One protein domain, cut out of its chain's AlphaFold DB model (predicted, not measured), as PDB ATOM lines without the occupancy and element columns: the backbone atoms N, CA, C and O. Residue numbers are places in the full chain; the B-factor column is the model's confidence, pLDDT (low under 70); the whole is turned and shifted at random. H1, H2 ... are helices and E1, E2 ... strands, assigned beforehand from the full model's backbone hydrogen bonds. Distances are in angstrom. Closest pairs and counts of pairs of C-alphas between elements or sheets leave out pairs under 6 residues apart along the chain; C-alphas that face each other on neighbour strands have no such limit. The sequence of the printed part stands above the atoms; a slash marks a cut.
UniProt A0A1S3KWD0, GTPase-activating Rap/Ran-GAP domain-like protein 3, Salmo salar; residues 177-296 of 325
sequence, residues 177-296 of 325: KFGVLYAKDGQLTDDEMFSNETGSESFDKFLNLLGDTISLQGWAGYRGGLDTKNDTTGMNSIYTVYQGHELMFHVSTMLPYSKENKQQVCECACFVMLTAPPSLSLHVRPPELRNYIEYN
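What this domain is: This is residues 177 to 296 of the 325 residues of the protein "GTPase-activating Rap/Ran-GAP domain-like protein 3" of Salmo salar (UniProt A0A1S3KWD0). A strongly twisted sheet of six strands curls round one helix, H2, which packs on one face; a second, very short helix, H1, only grazes the sheet. Three long stretches with no named element, residues 216 to 235, 252 to 268 and 275 to 291, join strands of the sheet. The printed part has 120 residues with two named helices and six named strands, in the order E1 H1 H2 E2 E3 E4 E5 E6; the sheet is mixed, in the order E2 E3 E4 E1 E5 E6. The class is mixed, helices and strands, with 50 residues, under half, in named elements. The whole is compact, with a radius of gyration of the C-alphas of 14.1 A and spans of 43 by 35 by 27 A.

How they stand to each other: In the sheet, E1, residues 177 to 183, is an inner strand, parallel to E5, residues 269 to 274, at 21 degrees, with N 271 and O 179 at 2.7 A. E6, residues 292 to 295, is an edge strand, parallel to E5 at 29 degrees, with N 272 and O 293 at 2.9 A. On the other side of E1, E4, residues 245 to 251, is parallel to it at 28 degrees, with N 180 and O 250 at 2.8 A. E3, residues 236 to 242, forms a hairpin with E4, with N 247 and O 240 at 2.8 A. E2, residues 212 to 215, the other edge strand, forms a hairpin with E3, with N 214 and O 237 at 2.9 A. E2, E3 and E4 are a meander, each strand the antiparallel neighbour of the one before. H2, residues 201 to 210, is on one face of the sheet, giving two layers, helix and sheet; its closest C-alphas to E3 are those of Leu 207 and Ile 238, 7.0 A apart. H1, residues 190 to 194, only grazes the sheet; the C-alphas of Ala 183 in E1 and Met 193 are 5.2 A apart. E1, H1 H2 and E2 form a split strand-helix-strand unit, two strands running the same way with E3 and E4 between them, and its crossover is right-handed. H1 and H2 are apart. In both helices every O i to N i+4 pair is within hydrogen-bond range.

Where its parts are: E1 begins at C-alpha 177, (-2.223, 43.166, -5.683), and is 19.6 A long. E3 is 19.5 A, E4 18.7 A, E5 16.0 A and H2 14.6 A. E6 ends at C-alpha 295, (11.252, 31.570, -2.969).

The domain as a whole: The C-alphas of Gly 218 and Ser 279 are the two farthest apart, 43.7 A. The printed part has no cut. The links E2 to E3, E4 to E5 and E5 to E6 are long. Mean pLDDT of the printed part is 71.5; residues 188 to 190, 242 to 245 and 257 to 296 are under 70.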
ATOM      1  N   LYS A 177      -3.259  42.697  -6.594       75.56
ATOM      2  CA  LYS A 177      -2.223  43.166  -5.683       75.56
ATOM      3  C   LYS A 177      -1.611  41.980  -4.955       75.56
ATOM      4  O   LYS A 177      -2.338  41.112  -4.467       75.56
ATOM      5  N   PHE A 178      -0.289  41.957  -4.894       80.81
ATOM      6  CA  PHE A 178       0.470  40.905  -4.232       80.81
ATOM      7  C   PHE A 178       1.434  41.521  -3.229       80.81
ATOM      8  O   PHE A 178       2.084  42.513  -3.542       80.81
ATOM      9  N   GLY A 179       1.548  40.937  -2.040       79.19
ATOM     10  CA  GLY A 179       2.620  41.291  -1.109       79.19
ATOM     11  C   GLY A 179       3.933  40.638  -1.529       79.19
ATOM     12  O   GLY A 179       3.917  39.515  -2.024       79.19
ATOM     13  N   VAL A 180       5.061  41.314  -1.330       82.19
ATOM     14  CA  VAL A 180       6.402  40.726  -1.446       82.19
ATOM     15  C   VAL A 180       7.145  41.009  -0.149       82.19
ATOM     16  O   VAL A 180       7.462  42.161   0.139       82.19
ATOM     17  N   LEU A 181       7.410  39.968   0.636       81.38
ATOM     18  CA  LEU A 181       8.098  40.075   1.919       81.38
ATOM     19  C   LEU A 181       9.534  39.563   1.797       81.38
ATOM     20  O   LEU A 181       9.763  38.460   1.296       81.38
ATOM     21  N   TYR A 182      10.487  40.358   2.278       81.00
ATOM     22  CA  TYR A 182      11.889  39.965   2.390       81.00
ATOM     23  C   TYR A 182      12.222  39.540   3.821       81.00
ATOM     24  O   TYR A 182      12.112  40.348   4.745       81.00
ATOM     25  N   ALA A 183      12.671  38.294   3.992       78.31
ATOM     26  CA  ALA A 183      13.121  37.765   5.275       78.31
ATOM     27  C   ALA A 183      14.630  37.473   5.256       78.31
ATOM     28  O   ALA A 183      15.126  36.697   4.426       78.31
ATOM     29  N   LYS A 184      15.357  38.086   6.196       77.25
ATOM     30  CA  LYS A 184      16.783  37.829   6.445       77.25
ATOM     31  C   LYS A 184      16.963  36.583   7.309       77.25
ATOM     32  O   LYS A 184      16.065  36.198   8.058       77.25
ATOM     33  N   ASP A 185      18.148  35.983   7.227       74.25
ATOM     34  CA  ASP A 185      18.523  34.866   8.093       74.25
ATOM     35  C   ASP A 185      18.362  35.231   9.579       74.25
ATOM     36  O   ASP A 185      18.720  36.329  10.013       74.25
ATOM     37  N   GLY A 186      17.775  34.312  10.345       70.12
ATOM     38  CA  GLY A 186      17.500  34.491  11.772       70.12
ATOM     39  C   GLY A 186      16.282  35.352  12.137       70.12
ATOM     40  O   GLY A 186      15.960  35.409  13.320       70.12
ATOM     41  N   GLN A 187      15.581  35.981  11.183       75.25
ATOM     42  CA  GLN A 187      14.321  36.683  11.475       75.25
ATOM     43  C   GLN A 187      13.175  35.681  11.651       75.25
ATOM     44  O   GLN A 187      12.972  34.806  10.808       75.25
ATOM     45  N   LEU A 188      12.421  35.814  12.744       68.94
ATOM     46  CA  LEU A 188      11.362  34.869  13.126       68.94
ATOM     47  C   LEU A 188       9.997  35.537  13.312       68.94
ATOM     48  O   LEU A 188       9.000  34.838  13.476       68.94
ATOM     49  N   THR A 189       9.944  36.869  13.298       67.94
ATOM     50  CA  THR A 189       8.706  37.630  13.491       67.94
ATOM     51  C   THR A 189       8.389  38.505  12.284       67.94
ATOM     52  O   THR A 189       9.287  39.018  11.617       67.94
ATOM     53  N   ASP A 190       7.098  38.710  12.031       69.94
ATOM     54  CA  ASP A 190       6.614  39.580  10.955       69.94
ATOM     55  C   ASP A 190       7.178  41.001  11.104       69.94
ATOM     56  O   ASP A 190       7.656  41.583  10.133       69.94
ATOM     57  N   ASP A 191       7.214  41.525  12.335       72.69
ATOM     58  CA  ASP A 191       7.763  42.849  12.650       72.69
ATOM     59  C   ASP A 191       9.235  42.987  12.225       72.69
ATOM     60  O   ASP A 191       9.619  44.010  11.655       72.69
ATOM     61  N   GLU A 192      10.063  41.962  12.454       74.31
ATOM     62  CA  GLU A 192      11.462  41.963  12.009       74.31
ATOM     63  C   GLU A 192      11.558  42.009  10.481       74.31
ATOM     64  O   GLU A 192      12.368  42.764   9.938       74.31
ATOM     65  N   MET A 193      10.715  41.249   9.780       78.88
ATOM     66  CA  MET A 193      10.728  41.179   8.315       78.88
ATOM     67  C   MET A 193      10.210  42.471   7.670       78.88
ATOM     68  O   MET A 193      10.806  42.957   6.708       78.88
ATOM     69  N   PHE A 194       9.149  43.071   8.222       78.00
ATOM     70  CA  PHE A 194       8.617  44.361   7.767       78.00
ATOM     71  C   PHE A 194       9.546  45.537   8.082       78.00
ATOM     72  O   PHE A 194       9.531  46.526   7.358       78.00
ATOM     73  N   SER A 195      10.400  45.421   9.104       81.06
ATOM     74  CA  SER A 195      11.399  46.451   9.425       81.06
ATOM     75  C   SER A 195      12.600  46.496   8.469       81.06
ATOM     76  O   SER A 195      13.481  47.345   8.615       81.06
ATOM     77  N   ASN A 196      12.679  45.585   7.495       84.12
ATOM     78  CA  ASN A 196      13.767  45.574   6.526       84.12
ATOM     79  C   ASN A 196      13.649  46.744   5.540       84.12
ATOM     80  O   ASN A 196      12.824  46.709   4.640       84.12
ATOM     81  N   GLU A 197      14.549  47.724   5.639       84.31
ATOM     82  CA  GLU A 197      14.628  48.849   4.686       84.31
ATOM     83  C   GLU A 197      15.356  48.491   3.378       84.31
ATOM     84  O   GLU A 197      15.223  49.174   2.368       84.31
ATOM     85  N   THR A 198      16.162  47.428   3.387       85.25
ATOM     86  CA  THR A 198      16.992  47.010   2.247       85.25
ATOM     87  C   THR A 198      16.948  45.500   2.039       85.25
ATOM     88  O   THR A 198      16.945  44.719   3.001       85.25
ATOM     89  N   GLY A 199      16.908  45.104   0.764       84.56
ATOM     90  CA  GLY A 199      17.009  43.722   0.302       84.56
ATOM     91  C   GLY A 199      18.449  43.287   0.016       84.56
ATOM     92  O   GLY A 199      19.399  44.045   0.212       84.56
ATOM     93  N   SER A 200      18.620  42.046  -0.441       84.38
ATOM     94  CA  SER A 200      19.881  41.552  -1.012       84.38
ATOM     95  C   SER A 200      19.930  41.737  -2.531       84.38
ATOM     96  O   SER A 200      18.902  41.880  -3.185       84.38
ATOM     97  N   GLU A 201      21.114  41.598  -3.134       85.06
ATOM     98  CA  GLU A 201      21.260  41.629  -4.600       85.06
ATOM     99  C   GLU A 201      20.398  40.555  -5.300       85.06
ATOM    100  O   GLU A 201      19.866  40.766  -6.390       85.06
ATOM    101  N   SER A 202      20.224  39.385  -4.675       78.69
ATOM    102  CA  SER A 202      19.330  38.344  -5.192       78.69
ATOM    103  C   SER A 202      17.855  38.734  -5.085       78.69
ATOM    104  O   SER A 202      17.063  38.338  -5.940       78.69
ATOM    105  N   PHE A 203      17.490  39.505  -4.057       81.38
ATOM    106  CA  PHE A 203      16.151  40.064  -3.904       81.38
ATOM    107  C   PHE A 203      15.857  41.093  -4.994       81.38
ATOM    108  O   PHE A 203      14.841  40.973  -5.671       81.38
ATOM    109  N   ASP A 204      16.790  42.001  -5.270       84.62
ATOM    110  CA  ASP A 204      16.637  42.992  -6.342       84.62
ATOM    111  C   ASP A 204      16.508  42.326  -7.723       84.62
ATOM    112  O   ASP A 204      15.649  42.691  -8.526       84.62
ATOM    113  N   LYS A 205      17.303  41.277  -7.992       80.94
ATOM    114  CA  LYS A 205      17.173  40.470  -9.220       80.94
ATOM    115  C   LYS A 205      15.792  39.833  -9.344       80.94
ATOM    116  O   LYS A 205      15.234  39.821 -10.432       80.94
ATOM    117  N   PHE A 206      15.240  39.315  -8.252       80.81
ATOM    118  CA  PHE A 206      13.893  38.754  -8.244       80.81
ATOM    119  C   PHE A 206      12.816  39.816  -8.485       80.81
ATOM    120  O   PHE A 206      11.914  39.572  -9.283       80.81
ATOM    121  N   LEU A 207      12.925  40.996  -7.865       83.69
ATOM    122  CA  LEU A 207      11.995  42.103  -8.105       83.69
ATOM    123  C   LEU A 207      11.968  42.507  -9.585       83.69
ATOM    124  O   LEU A 207      10.888  42.644 -10.153       83.69
ATOM    125  N   ASN A 208      13.137  42.578 -10.228       83.31
ATOM    126  CA  ASN A 208      13.248  42.858 -11.665       83.31
ATOM    127  C   ASN A 208      12.618  41.772 -12.554       83.31
ATOM    128  O   ASN A 208      12.270  42.040 -13.700       83.31
ATOM    129  N   LEU A 209      12.480  40.538 -12.058       81.19
ATOM    130  CA  LEU A 209      11.765  39.485 -12.782       81.19
ATOM    131  C   LEU A 209      10.244  39.585 -12.600       81.19
ATOM    132  O   LEU A 209       9.505  39.112 -13.462       81.19
ATOM    133  N   LEU A 210       9.769  40.151 -11.485       81.88
ATOM    134  CA  LEU A 210       8.339  40.337 -11.222       81.88
ATOM    135  C   LEU A 210       7.731  41.455 -12.076       81.88
ATOM    136  O   LEU A 210       6.572  41.352 -12.477       81.88
ATOM    137  N   GLY A 211       8.491  42.514 -12.348       88.12
ATOM    138  CA  GLY A 211       8.016  43.644 -13.135       88.12
ATOM    139  C   GLY A 211       8.981  44.821 -13.145       88.12
ATOM    140  O   GLY A 211      10.128  44.720 -12.714       88.12
ATOM    141  N   ASP A 212       8.473  45.955 -13.615       92.81
ATOM    142  CA  ASP A 212       9.216  47.202 -13.707       92.81
ATOM    143  C   ASP A 212       9.098  48.003 -12.408       92.81
ATOM    144  O   ASP A 212       8.037  48.052 -11.778       92.81
ATOM    145  N   THR A 213      10.183  48.678 -12.021       94.81
ATOM    146  CA  THR A 213      10.130  49.656 -10.927       94.81
ATOM    147  C   THR A 213       9.456  50.932 -11.417       94.81
ATOM    148  O   THR A 213       9.923  51.568 -12.359       94.81
ATOM    149  N   ILE A 214       8.375  51.326 -10.748       95.50
ATOM    150  CA  ILE A 214       7.601  52.532 -11.054       95.50
ATOM    151  C   ILE A 214       7.700  53.548  -9.918       95.50
ATOM    152  O   ILE A 214       7.826  53.171  -8.751       95.50
ATOM    153  N   SER A 215       7.587  54.834 -10.254       95.38
ATOM    154  CA  SER A 215       7.361  55.888  -9.260       95.38
ATOM    155  C   SER A 215       5.868  56.012  -8.974       95.38
ATOM    156  O   SER A 215       5.054  56.061  -9.898       95.38
ATOM    157  N   LEU A 216       5.508  56.046  -7.690       92.25
ATOM    158  CA  LEU A 216       4.119  56.146  -7.248       92.25
ATOM    159  C   LEU A 216       3.567  57.563  -7.411       92.25
ATOM    160  O   LEU A 216       2.378  57.732  -7.696       92.25
ATOM    161  N   GLN A 217       4.411  58.586  -7.273       93.00
ATOM    162  CA  GLN A 217       3.984  59.972  -7.401       93.00
ATOM    163  C   GLN A 217       3.476  60.251  -8.823       93.00
ATOM    164  O   GLN A 217       4.217  60.190  -9.800       93.00
ATOM    165  N   GLY A 218       2.184  60.566  -8.946       87.56
ATOM    166  CA  GLY A 218       1.552  60.813 -10.244       87.56
ATOM    167  C   GLY A 218       1.305  59.558 -11.092       87.56
ATOM    168  O   GLY A 218       1.008  59.693 -12.280       87.56
ATOM    169  N   TRP A 219       1.391  58.352 -10.513       92.12
ATOM    170  CA  TRP A 219       1.102  57.107 -11.227       92.12
ATOM    171  C   TRP A 219      -0.345  57.067 -11.739       92.12
ATOM    172  O   TRP A 219      -1.297  57.246 -10.976       92.12
ATOM    173  N   ALA A 220      -0.507  56.817 -13.041       85.38
ATOM    174  CA  ALA A 220      -1.809  56.812 -13.712       85.38
ATOM    175  C   ALA A 220      -2.445  55.413 -13.836       85.38
ATOM    176  O   ALA A 220      -3.629  55.316 -14.155       85.38
ATOM    177  N   GLY A 221      -1.672  54.344 -13.609       82.81
ATOM    178  CA  GLY A 221      -2.148  52.961 -13.690       82.81
ATOM    179  C   GLY A 221      -2.823  52.475 -12.404       82.81
ATOM    180  O   GLY A 221      -3.035  53.224 -11.444       82.81
ATOM    181  N   TYR A 222      -3.137  51.181 -12.350       83.62
ATOM    182  CA  TYR A 222      -3.675  50.557 -11.146       83.62
ATOM    183  C   TYR A 222      -2.729  50.718  -9.961       83.62
ATOM    184  O   TYR A 222      -1.601  50.240  -9.979       83.62
ATOM    185  N   ARG A 223      -3.218  51.364  -8.899       82.56
ATOM    186  CA  ARG A 223      -2.422  51.689  -7.706       82.56
ATOM    187  C   ARG A 223      -2.423  50.617  -6.615       82.56
ATOM    188  O   ARG A 223      -1.709  50.760  -5.635       82.56
ATOM    189  N   GLY A 224      -3.275  49.592  -6.699       78.69
ATOM    190  CA  GLY A 224      -3.324  48.520  -5.690       78.69
ATOM    191  C   GLY A 224      -3.544  48.970  -4.237       78.69
ATOM    192  O   GLY A 224      -3.215  48.224  -3.323       78.69
ATOM    193  N   GLY A 225      -4.077  50.175  -4.010       80.00
ATOM    194  CA  GLY A 225      -4.228  50.775  -2.678       80.00
ATOM    195  C   GLY A 225      -3.037  51.608  -2.185       80.00
ATOM    196  O   GLY A 225      -3.148  52.184  -1.109       80.00
ATOM    197  N   LEU A 226      -1.953  51.716  -2.959       85.62
ATOM    198  CA  LEU A 226      -0.813  52.586  -2.655       85.62
ATOM    199  C   LEU A 226      -1.167  54.068  -2.875       85.62
ATOM    200  O   LEU A 226      -1.978  54.422  -3.743       85.62
ATOM    201  N   ASP A 227      -0.560  54.931  -2.066       83.06
ATOM    202  CA  ASP A 227      -0.615  56.379  -2.206       83.06
ATOM    203  C   ASP A 227       0.225  56.827  -3.405       83.06
ATOM    204  O   ASP A 227       1.326  56.349  -3.638       83.06
ATOM    205  N   THR A 228      -0.332  57.755  -4.174       88.88
ATOM    206  CA  THR A 228       0.244  58.286  -5.424       88.88
ATOM    207  C   THR A 228       0.391  59.809  -5.377       88.88
ATOM    208  O   THR A 228       0.679  60.447  -6.392       88.88
ATOM    209  N   LYS A 229       0.126  60.418  -4.210       84.88
ATOM    210  CA  LYS A 229       0.100  61.873  -4.020       84.88
ATOM    211  C   LYS A 229       1.051  62.359  -2.937       84.88
ATOM    212  O   LYS A 229       1.704  63.373  -3.157       84.88
ATOM    213  N   ASN A 230       1.082  61.688  -1.784       84.19
ATOM    214  CA  ASN A 230       1.769  62.186  -0.589       84.19
ATOM    215  C   ASN A 230       2.860  61.228  -0.075       84.19
ATOM    216  O   ASN A 230       3.294  61.377   1.065       84.19
ATOM    217  N   ASP A 231       3.259  60.238  -0.880       85.56
ATOM    218  CA  ASP A 231       4.314  59.253  -0.593       85.56
ATOM    219  C   ASP A 231       4.154  58.498   0.744       85.56
ATOM    220  O   ASP A 231       5.110  57.952   1.298       85.56
ATOM    221  N   THR A 232       2.926  58.415   1.275       79.25
ATOM    222  CA  THR A 232       2.662  57.780   2.581       79.25
ATOM    223  C   THR A 232       2.839  56.262   2.567       79.25
ATOM    224  O   THR A 232       2.998  55.653   3.623       79.25
ATOM    225  N   THR A 233       2.848  55.648   1.383       84.25
ATOM    226  CA  THR A 233       3.116  54.218   1.173       84.25
ATOM    227  C   THR A 233       4.406  53.998   0.381       84.25
ATOM    228  O   THR A 233       4.501  53.041  -0.380       84.25
ATOM    229  N   GLY A 234       5.377  54.902   0.523       86.12
ATOM    230  CA  GLY A 234       6.650  54.840  -0.190       86.12
ATOM    231  C   GLY A 234       6.620  55.604  -1.511       86.12
ATOM    232  O   GLY A 234       5.583  56.102  -1.942       86.12
ATOM    233  N   MET A 235       7.792  55.714  -2.139       90.00
ATOM    234  CA  MET A 235       7.979  56.486  -3.375       90.00
ATOM    235  C   MET A 235       7.908  55.624  -4.638       90.00
ATOM    236  O   MET A 235       7.564  56.124  -5.708       90.00
ATOM    237  N   ASN A 236       8.251  54.337  -4.521       93.75
ATOM    238  CA  ASN A 236       8.368  53.411  -5.641       93.75
ATOM    239  C   ASN A 236       7.696  52.073  -5.319       93.75
ATOM    240  O   ASN A 236       7.502  51.721  -4.156       93.75
ATOM    241  N   SER A 237       7.366  51.320  -6.362       93.44
ATOM    242  CA  SER A 237       6.814  49.967  -6.271       93.44
ATOM    243  C   SER A 237       7.188  49.163  -7.523       93.44
ATOM    244  O   SER A 237       7.750  49.722  -8.466       93.44
ATOM    245  N   ILE A 238       6.890  47.862  -7.535       93.12
ATOM    246  CA  ILE A 238       7.030  47.009  -8.719       93.12
ATOM    247  C   ILE A 238       5.654  46.818  -9.353       93.12
ATOM    248  O   ILE A 238       4.668  46.531  -8.668       93.12
ATOM    249  N   TYR A 239       5.589  46.964 -10.673       91.44
ATOM    250  CA  TYR A 239       4.357  46.879 -11.443       91.44
ATOM    251  C   TYR A 239       4.583  46.118 -12.749       91.44
ATOM    252  O   TYR A 239       5.638  46.217 -13.373       91.44
ATOM    253  N   THR A 240       3.577  45.369 -13.192       87.75
ATOM    254  CA  THR A 240       3.589  44.754 -14.522       87.75
ATOM    255  C   THR A 240       2.180  44.612 -15.082       87.75
ATOM    256  O   THR A 240       1.193  44.620 -14.343       87.75
ATOM    257  N   VAL A 241       2.083  44.444 -16.400       79.19
ATOM    258  CA  VAL A 241       0.837  44.083 -17.079       79.19
ATOM    259  C   VAL A 241       0.986  42.682 -17.648       79.19
ATOM    260  O   VAL A 241       1.780  42.450 -18.561       79.19
ATOM    261  N   TYR A 242       0.185  41.739 -17.152       68.81
ATOM    262  CA  TYR A 242       0.212  40.352 -17.606       68.81
ATOM    263  C   TYR A 242      -1.158  39.909 -18.115       68.81
ATOM    264  O   TYR A 242      -2.154  39.947 -17.397       68.81
ATOM    265  N   GLN A 243      -1.214  39.483 -19.381       62.28
ATOM    266  CA  GLN A 243      -2.446  39.044 -20.060       62.28
ATOM    267  C   GLN A 243      -3.609  40.057 -19.976       62.28
ATOM    268  O   GLN A 243      -4.781  39.678 -19.959       62.28
ATOM    269  N   GLY A 244      -3.279  41.351 -19.955       59.88
ATOM    270  CA  GLY A 244      -4.252  42.438 -19.843       59.88
ATOM    271  C   GLY A 244      -4.712  42.739 -18.416       59.88
ATOM    272  O   GLY A 244      -5.624  43.541 -18.256       59.88
ATOM    273  N   HIS A 245      -4.101  42.136 -17.395       67.31
ATOM    274  CA  HIS A 245      -4.319  42.502 -15.993       67.31
ATOM    275  C   HIS A 245      -3.163  43.337 -15.485       67.31
ATOM    276  O   HIS A 245      -2.005  43.012 -15.750       67.31
ATOM    277  N   GLU A 246      -3.474  44.380 -14.727       78.62
ATOM    278  CA  GLU A 246      -2.467  45.171 -14.036       78.62
ATOM    279  C   GLU A 246      -2.157  44.529 -12.680       78.62
ATOM    280  O   GLU A 246      -3.062  44.224 -11.897       78.62
ATOM    281  N   LEU A 247      -0.875  44.303 -12.410       84.62
ATOM    282  CA  LEU A 247      -0.383  43.703 -11.178       84.62
ATOM    283  C   LEU A 247       0.431  44.749 -10.419       84.62
ATOM    284  O   LEU A 247       1.398  45.293 -10.949       84.62
ATOM    285  N   MET A 248       0.049  45.001  -9.168       86.12
ATOM    286  CA  MET A 248       0.759  45.897  -8.255       86.12
ATOM    287  C   MET A 248       1.404  45.095  -7.119       86.12
ATOM    288  O   MET A 248       0.709  44.376  -6.398       86.12
ATOM    289  N   PHE A 249       2.713  45.244  -6.917       88.31
ATOM    290  CA  PHE A 249       3.443  44.525  -5.874       88.31
ATOM    291  C   PHE A 249       3.749  45.421  -4.667       88.31
ATOM    292  O   PHE A 249       4.437  46.435  -4.748       88.31
ATOM    293  N   HIS A 250       3.261  45.014  -3.500       86.69
ATOM    294  CA  HIS A 250       3.514  45.655  -2.213       86.69
ATOM    295  C   HIS A 250       4.814  45.092  -1.637       86.69
ATOM    296  O   HIS A 250       4.804  44.092  -0.921       86.69
ATOM    297  N   VAL A 251       5.941  45.695  -2.013       88.56
ATOM    298  CA  VAL A 251       7.278  45.240  -1.612       88.56
ATOM    299  C   VAL A 251       7.628  45.778  -0.229       88.56
ATOM    300  O   VAL A 251       7.716  46.990  -0.051       88.56
ATOM    301  N   SER A 252       7.873  44.894   0.741       85.50
ATOM    302  CA  SER A 252       8.099  45.267   2.144       85.50
ATOM    303  C   SER A 252       9.232  46.280   2.319       85.50
ATOM    304  O   SER A 252       9.079  47.223   3.078       85.50
ATOM    305  N   THR A 253      10.323  46.143   1.561       87.19
ATOM    306  CA  THR A 253      11.482  47.051   1.629       87.19
ATOM    307  C   THR A 253      11.255  48.411   0.964       87.19
ATOM    308  O   THR A 253      12.086  49.301   1.102       87.19
ATOM    309  N   MET A 254      10.170  48.580   0.202       88.25
ATOM    310  CA  MET A 254       9.804  49.851  -0.441       88.25
ATOM    311  C   MET A 254       8.674  50.576   0.302       88.25
ATOM    312  O   MET A 254       8.383  51.733  -0.002       88.25
ATOM    313  N   LEU A 255       8.042  49.907   1.270       85.94
ATOM    314  CA  LEU A 255       6.996  50.475   2.109       85.94
ATOM    315  C   LEU A 255       7.616  51.091   3.375       85.94
ATOM    316  O   LEU A 255       8.493  50.486   3.989       85.94
ATOM    317  N   PRO A 256       7.168  52.281   3.809       78.88
ATOM    318  CA  PRO A 256       7.691  52.920   5.009       78.88
ATOM    319  C   PRO A 256       7.253  52.141   6.249       78.88
ATOM    320  O   PRO A 256       6.061  51.925   6.437       78.88
ATOM    321  N   TYR A 257       8.189  51.750   7.113       68.56
ATOM    322  CA  TYR A 257       7.913  51.011   8.349       68.56
ATOM    323  C   TYR A 257       7.804  51.940   9.571       68.56
ATOM    324  O   TYR A 257       8.636  52.822   9.772       68.56
ATOM    325  N   SER A 258       6.797  51.724  10.423       66.19
ATOM    326  CA  SER A 258       6.690  52.343  11.755       66.19
ATOM    327  C   SER A 258       6.127  51.324  12.740       66.19
ATOM    328  O   SER A 258       5.087  50.716  12.492       66.19
ATOM    329  N   LYS A 259       6.800  51.167  13.887       58.28
ATOM    330  CA  LYS A 259       6.423  50.215  14.949       58.28
ATOM    331  C   LYS A 259       5.052  50.518  15.559       58.28
ATOM    332  O   LYS A 259       4.408  49.644  16.134       58.28
ATOM    333  N   GLU A 260       4.607  51.763  15.440       55.94
ATOM    334  CA  GLU A 260       3.349  52.272  15.971       55.94
ATOM    335  C   GLU A 260       2.167  52.027  15.018       55.94
ATOM    336  O   GLU A 260       1.014  52.113  15.442       55.94
ATOM    337  N   ASN A 261       2.429  51.690  13.748       57.03
ATOM    338  CA  ASN A 261       1.407  51.495  12.725       57.03
ATOM    339  C   ASN A 261       1.347  50.034  12.251       57.03
ATOM    340  O   ASN A 261       1.894  49.667  11.216       57.03
ATOM    341  N   LYS A 262       0.605  49.199  12.988       48.84
ATOM    342  CA  LYS A 262       0.374  47.778  12.653       48.84
ATOM    343  C   LYS A 262      -0.496  47.551  11.407       48.84
ATOM    344  O   LYS A 262      -0.714  46.411  11.014       48.84
ATOM    345  N   GLN A 263      -1.011  48.606  10.774       46.34
ATOM    346  CA  GLN A 263      -1.950  48.523   9.649       46.34
ATOM    347  C   GLN A 263      -1.274  48.191   8.301       46.34
ATOM    348  O   GLN A 263      -1.786  48.532   7.237       46.34
ATOM    349  N   GLN A 264      -0.115  47.531   8.332       52.41
ATOM    350  CA  GLN A 264       0.655  47.158   7.143       52.41
ATOM    351  C   GLN A 264       0.276  45.786   6.580       52.41
ATOM    352  O   GLN A 264       0.653  45.454   5.457       52.41
ATOM    353  N   VAL A 265      -0.523  45.005   7.311       44.34
ATOM    354  CA  VAL A 265      -0.983  43.690   6.856       44.34
ATOM    355  C   VAL A 265      -2.267  43.858   6.048       44.34
ATOM    356  O   VAL A 265      -3.388  43.753   6.541       44.34
ATOM    357  N   CYS A 266      -2.105  44.207   4.775       43.03
ATOM    358  CA  CYS A 266      -3.215  44.259   3.836       43.03
ATOM    359  C   CYS A 266      -3.487  42.856   3.279       43.03
ATOM    360  O   CYS A 266      -2.592  42.234   2.719       43.03
ATOM    361  N   GLU A 267      -4.745  42.422   3.378       44.38
ATOM    362  CA  GLU A 267      -5.375  41.219   2.810       44.38
ATOM    363  C   GLU A 267      -4.992  40.946   1.335       44.38
ATOM    364  O   GLU A 267      -5.758  41.217   0.406       44.38
ATOM    365  N   CYS A 268      -3.787  40.436   1.093       45.31
ATOM    366  CA  CYS A 268      -3.267  40.118  -0.234       45.31
ATOM    367  C   CYS A 268      -2.646  38.719  -0.207       45.31
ATOM    368  O   CYS A 268      -2.171  38.254   0.829       45.31
ATOM    369  N   ALA A 269      -2.629  38.035  -1.352       48.91
ATOM    370  CA  ALA A 269      -1.746  36.883  -1.515       48.91
ATOM    371  C   ALA A 269      -0.290  37.384  -1.467       48.91
ATOM    372  O   ALA A 269       0.036  38.368  -2.136       48.91
ATOM    373  N   CYS A 270       0.568  36.749  -0.666       52.12
ATOM    374  CA  CYS A 270       1.939  37.213  -0.435       52.12
ATOM    375  C   CYS A 270       2.978  36.247  -1.016       52.12
ATOM    376  O   CYS A 270       2.970  35.052  -0.739       52.12
ATOM    377  N   PHE A 271       3.919  36.781  -1.783       55.19
ATOM    378  CA  PHE A 271       5.188  36.141  -2.096       55.19
ATOM    379  C   PHE A 271       6.156  36.387  -0.939       55.19
ATOM    380  O   PHE A 271       6.379  37.530  -0.543       55.19
ATOM    381  N   VAL A 272       6.735  35.325  -0.386       56.03
ATOM    382  CA  VAL A 272       7.727  35.409   0.688       56.03
ATOM    383  C   VAL A 272       9.058  34.948   0.108       56.03
ATOM    384  O   VAL A 272       9.219  33.781  -0.248       56.03
ATOM    385  N   MET A 273      10.023  35.860  -0.018       57.25
ATOM    386  CA  MET A 273      11.391  35.450  -0.314       57.25
ATOM    387  C   MET A 273      12.117  35.159   0.999       57.25
ATOM    388  O   MET A 273      12.328  36.061   1.813       57.25
ATOM    389  N   LEU A 274      12.545  33.907   1.168       56.91
ATOM    390  CA  LEU A 274      13.391  33.487   2.279       56.91
ATOM    391  C   LEU A 274      14.843  33.416   1.805       56.91
ATOM    392  O   LEU A 274      15.150  32.744   0.824       56.91
ATOM    393  N   THR A 275      15.748  34.074   2.526       54.56
ATOM    394  CA  THR A 275      17.200  33.942   2.296       54.56
ATOM    395  C   THR A 275      17.849  32.823   3.121       54.56
ATOM    396  O   THR A 275      19.049  32.589   2.997       54.56
ATOM    397  N   ALA A 276      17.078  32.117   3.953       44.66
ATOM    398  CA  ALA A 276      17.599  31.106   4.870       44.66
ATOM    399  C   ALA A 276      17.733  29.716   4.213       44.66
ATOM    400  O   ALA A 276      16.899  29.339   3.386       44.66
ATOM    401  N   PRO A 277      18.724  28.894   4.603       41.72
ATOM    402  CA  PRO A 277      18.798  27.496   4.189       41.72
ATOM    403  C   PRO A 277      17.557  26.688   4.641       41.72
ATOM    404  O   PRO A 277      16.892  27.060   5.613       41.72
ATOM    405  N   PRO A 278      17.254  25.542   3.990       45.69
ATOM    406  CA  PRO A 278      16.035  24.741   4.210       45.69
ATOM    407  C   PRO A 278      15.782  24.274   5.652       45.69
ATOM    408  O   PRO A 278      14.709  23.769   5.961       45.69
ATOM    409  N   SER A 279      16.757  24.417   6.552       43.69
ATOM    410  CA  SER A 279      16.653  24.044   7.964       43.69
ATOM    411  C   SER A 279      15.772  24.974   8.811       43.69
ATOM    412  O   SER A 279      15.540  24.664   9.977       43.69
ATOM    413  N   LEU A 280      15.271  26.088   8.259       42.66
ATOM    414  CA  LEU A 280      14.451  27.081   8.977       42.66
ATOM    415  C   LEU A 280      13.014  27.251   8.435       42.66
ATOM    416  O   LEU A 280      12.234  28.006   9.012       42.66
ATOM    417  N   SER A 281      12.607  26.502   7.402       45.78
ATOM    418  CA  SER A 281      11.323  26.672   6.683       45.78
ATOM    419  C   SER A 281      10.057  26.207   7.437       45.78
ATOM    420  O   SER A 281       9.045  25.903   6.816       45.78
ATOM    421  N   LEU A 282      10.089  26.080   8.769       40.56
ATOM    422  CA  LEU A 282       8.944  25.586   9.556       40.56
ATOM    423  C   LEU A 282       8.371  26.583  10.574       40.56
ATOM    424  O   LEU A 282       7.324  26.296  11.157       40.56
ATOM    425  N   HIS A 283       9.007  27.742  10.773       43.97
ATOM    426  CA  HIS A 283       8.617  28.688  11.831       43.97
ATOM    427  C   HIS A 283       8.152  30.065  11.340       43.97
ATOM    428  O   HIS A 283       7.581  30.809  12.130       43.97
ATOM    429  N   VAL A 284       8.292  30.381  10.051       43.75
ATOM    430  CA  VAL A 284       7.790  31.638   9.476       43.75
ATOM    431  C   VAL A 284       6.377  31.405   8.940       43.75
ATOM    432  O   VAL A 284       6.166  31.161   7.758       43.75
ATOM    433  N   ARG A 285       5.386  31.401   9.833       46.41
ATOM    434  CA  ARG A 285       3.967  31.442   9.450       46.41
ATOM    435  C   ARG A 285       3.343  32.709  10.024       46.41
ATOM    436  O   ARG A 285       2.899  32.661  11.171       46.41
ATOM    437  N   PRO A 286       3.274  33.800   9.244       44.50
ATOM    438  CA  PRO A 286       2.467  34.954   9.604       44.50
ATOM    439  C   PRO A 286       1.013  34.476   9.765       44.50
ATOM    440  O   PRO A 286       0.435  33.970   8.796       44.50
ATOM    441  N   PRO A 287       0.404  34.556  10.961       39.88
ATOM    442  CA  PRO A 287      -0.918  33.977  11.224       39.88
ATOM    443  C   PRO A 287      -2.047  34.613  10.393       39.88
ATOM    444  O   PRO A 287      -3.141  34.055  10.310       39.88
ATOM    445  N   GLU A 288      -1.782  35.756   9.760       39.59
ATOM    446  CA  GLU A 288      -2.745  36.533   8.977       39.59
ATOM    447  C   GLU A 288      -2.719  36.210   7.467       39.59
ATOM    448  O   GLU A 288      -3.646  36.574   6.737       39.59
ATOM    449  N   LEU A 289      -1.709  35.478   6.973       44.72
ATOM    450  CA  LEU A 289      -1.586  35.140   5.551       44.72
ATOM    451  C   LEU A 289      -2.326  33.845   5.210       44.72
ATOM    452  O   LEU A 289      -1.976  32.760   5.667       44.72
ATOM    453  N   ARG A 290      -3.341  33.952   4.342       38.50
ATOM    454  CA  ARG A 290      -4.124  32.787   3.894       38.50
ATOM    455  C   ARG A 290      -3.354  31.888   2.921       38.50
ATOM    456  O   ARG A 290      -3.522  30.678   2.998       38.50
ATOM    457  N   ASN A 291      -2.515  32.464   2.050       45.81
ATOM    458  CA  ASN A 291      -1.725  31.762   1.029       45.81
ATOM    459  C   ASN A 291      -0.353  32.451   0.864       45.81
ATOM    460  O   ASN A 291      -0.321  33.680   0.754       45.81
ATOM    461  N   TYR A 292       0.746  31.689   0.788       46.59
ATOM    462  CA  TYR A 292       2.083  32.222   0.489       46.59
ATOM    463  C   TYR A 292       2.891  31.322  -0.456       46.59
ATOM    464  O   TYR A 292       2.636  30.122  -0.554       46.59
ATOM    465  N   ILE A 293       3.866  31.912  -1.153       53.44
ATOM    466  CA  ILE A 293       4.841  31.200  -1.996       53.44
ATOM    467  C   ILE A 293       6.240  31.512  -1.474       53.44
ATOM    468  O   ILE A 293       6.629  32.678  -1.449       53.44
ATOM    469  N   GLU A 294       6.981  30.477  -1.079       57.88
ATOM    470  CA  GLU A 294       8.382  30.595  -0.673       57.88
ATOM    471  C   GLU A 294       9.312  30.533  -1.884       57.88
ATOM    472  O   GLU A 294       9.363  29.529  -2.599       57.88
ATOM    473  N   TYR A 295      10.092  31.595  -2.084       58.25
ATOM    474  CA  TYR A 295      11.252  31.570  -2.969       58.25
ATOM    475  C   TYR A 295      12.515  31.501  -2.119       58.25
ATOM    476  O   TYR A 295      12.898  32.483  -1.485       58.25
ATOM    477  N   ASN A 296      13.152  30.333  -2.109       57.62
ATOM    478  CA  ASN A 296      14.492  30.157  -1.572       57.62
ATOM    479  C   ASN A 296      15.450  30.065  -2.762       57.62
ATOM    480  O   ASN A 296      15.237  29.200  -3.615       57.62
TER     481      ASN A 296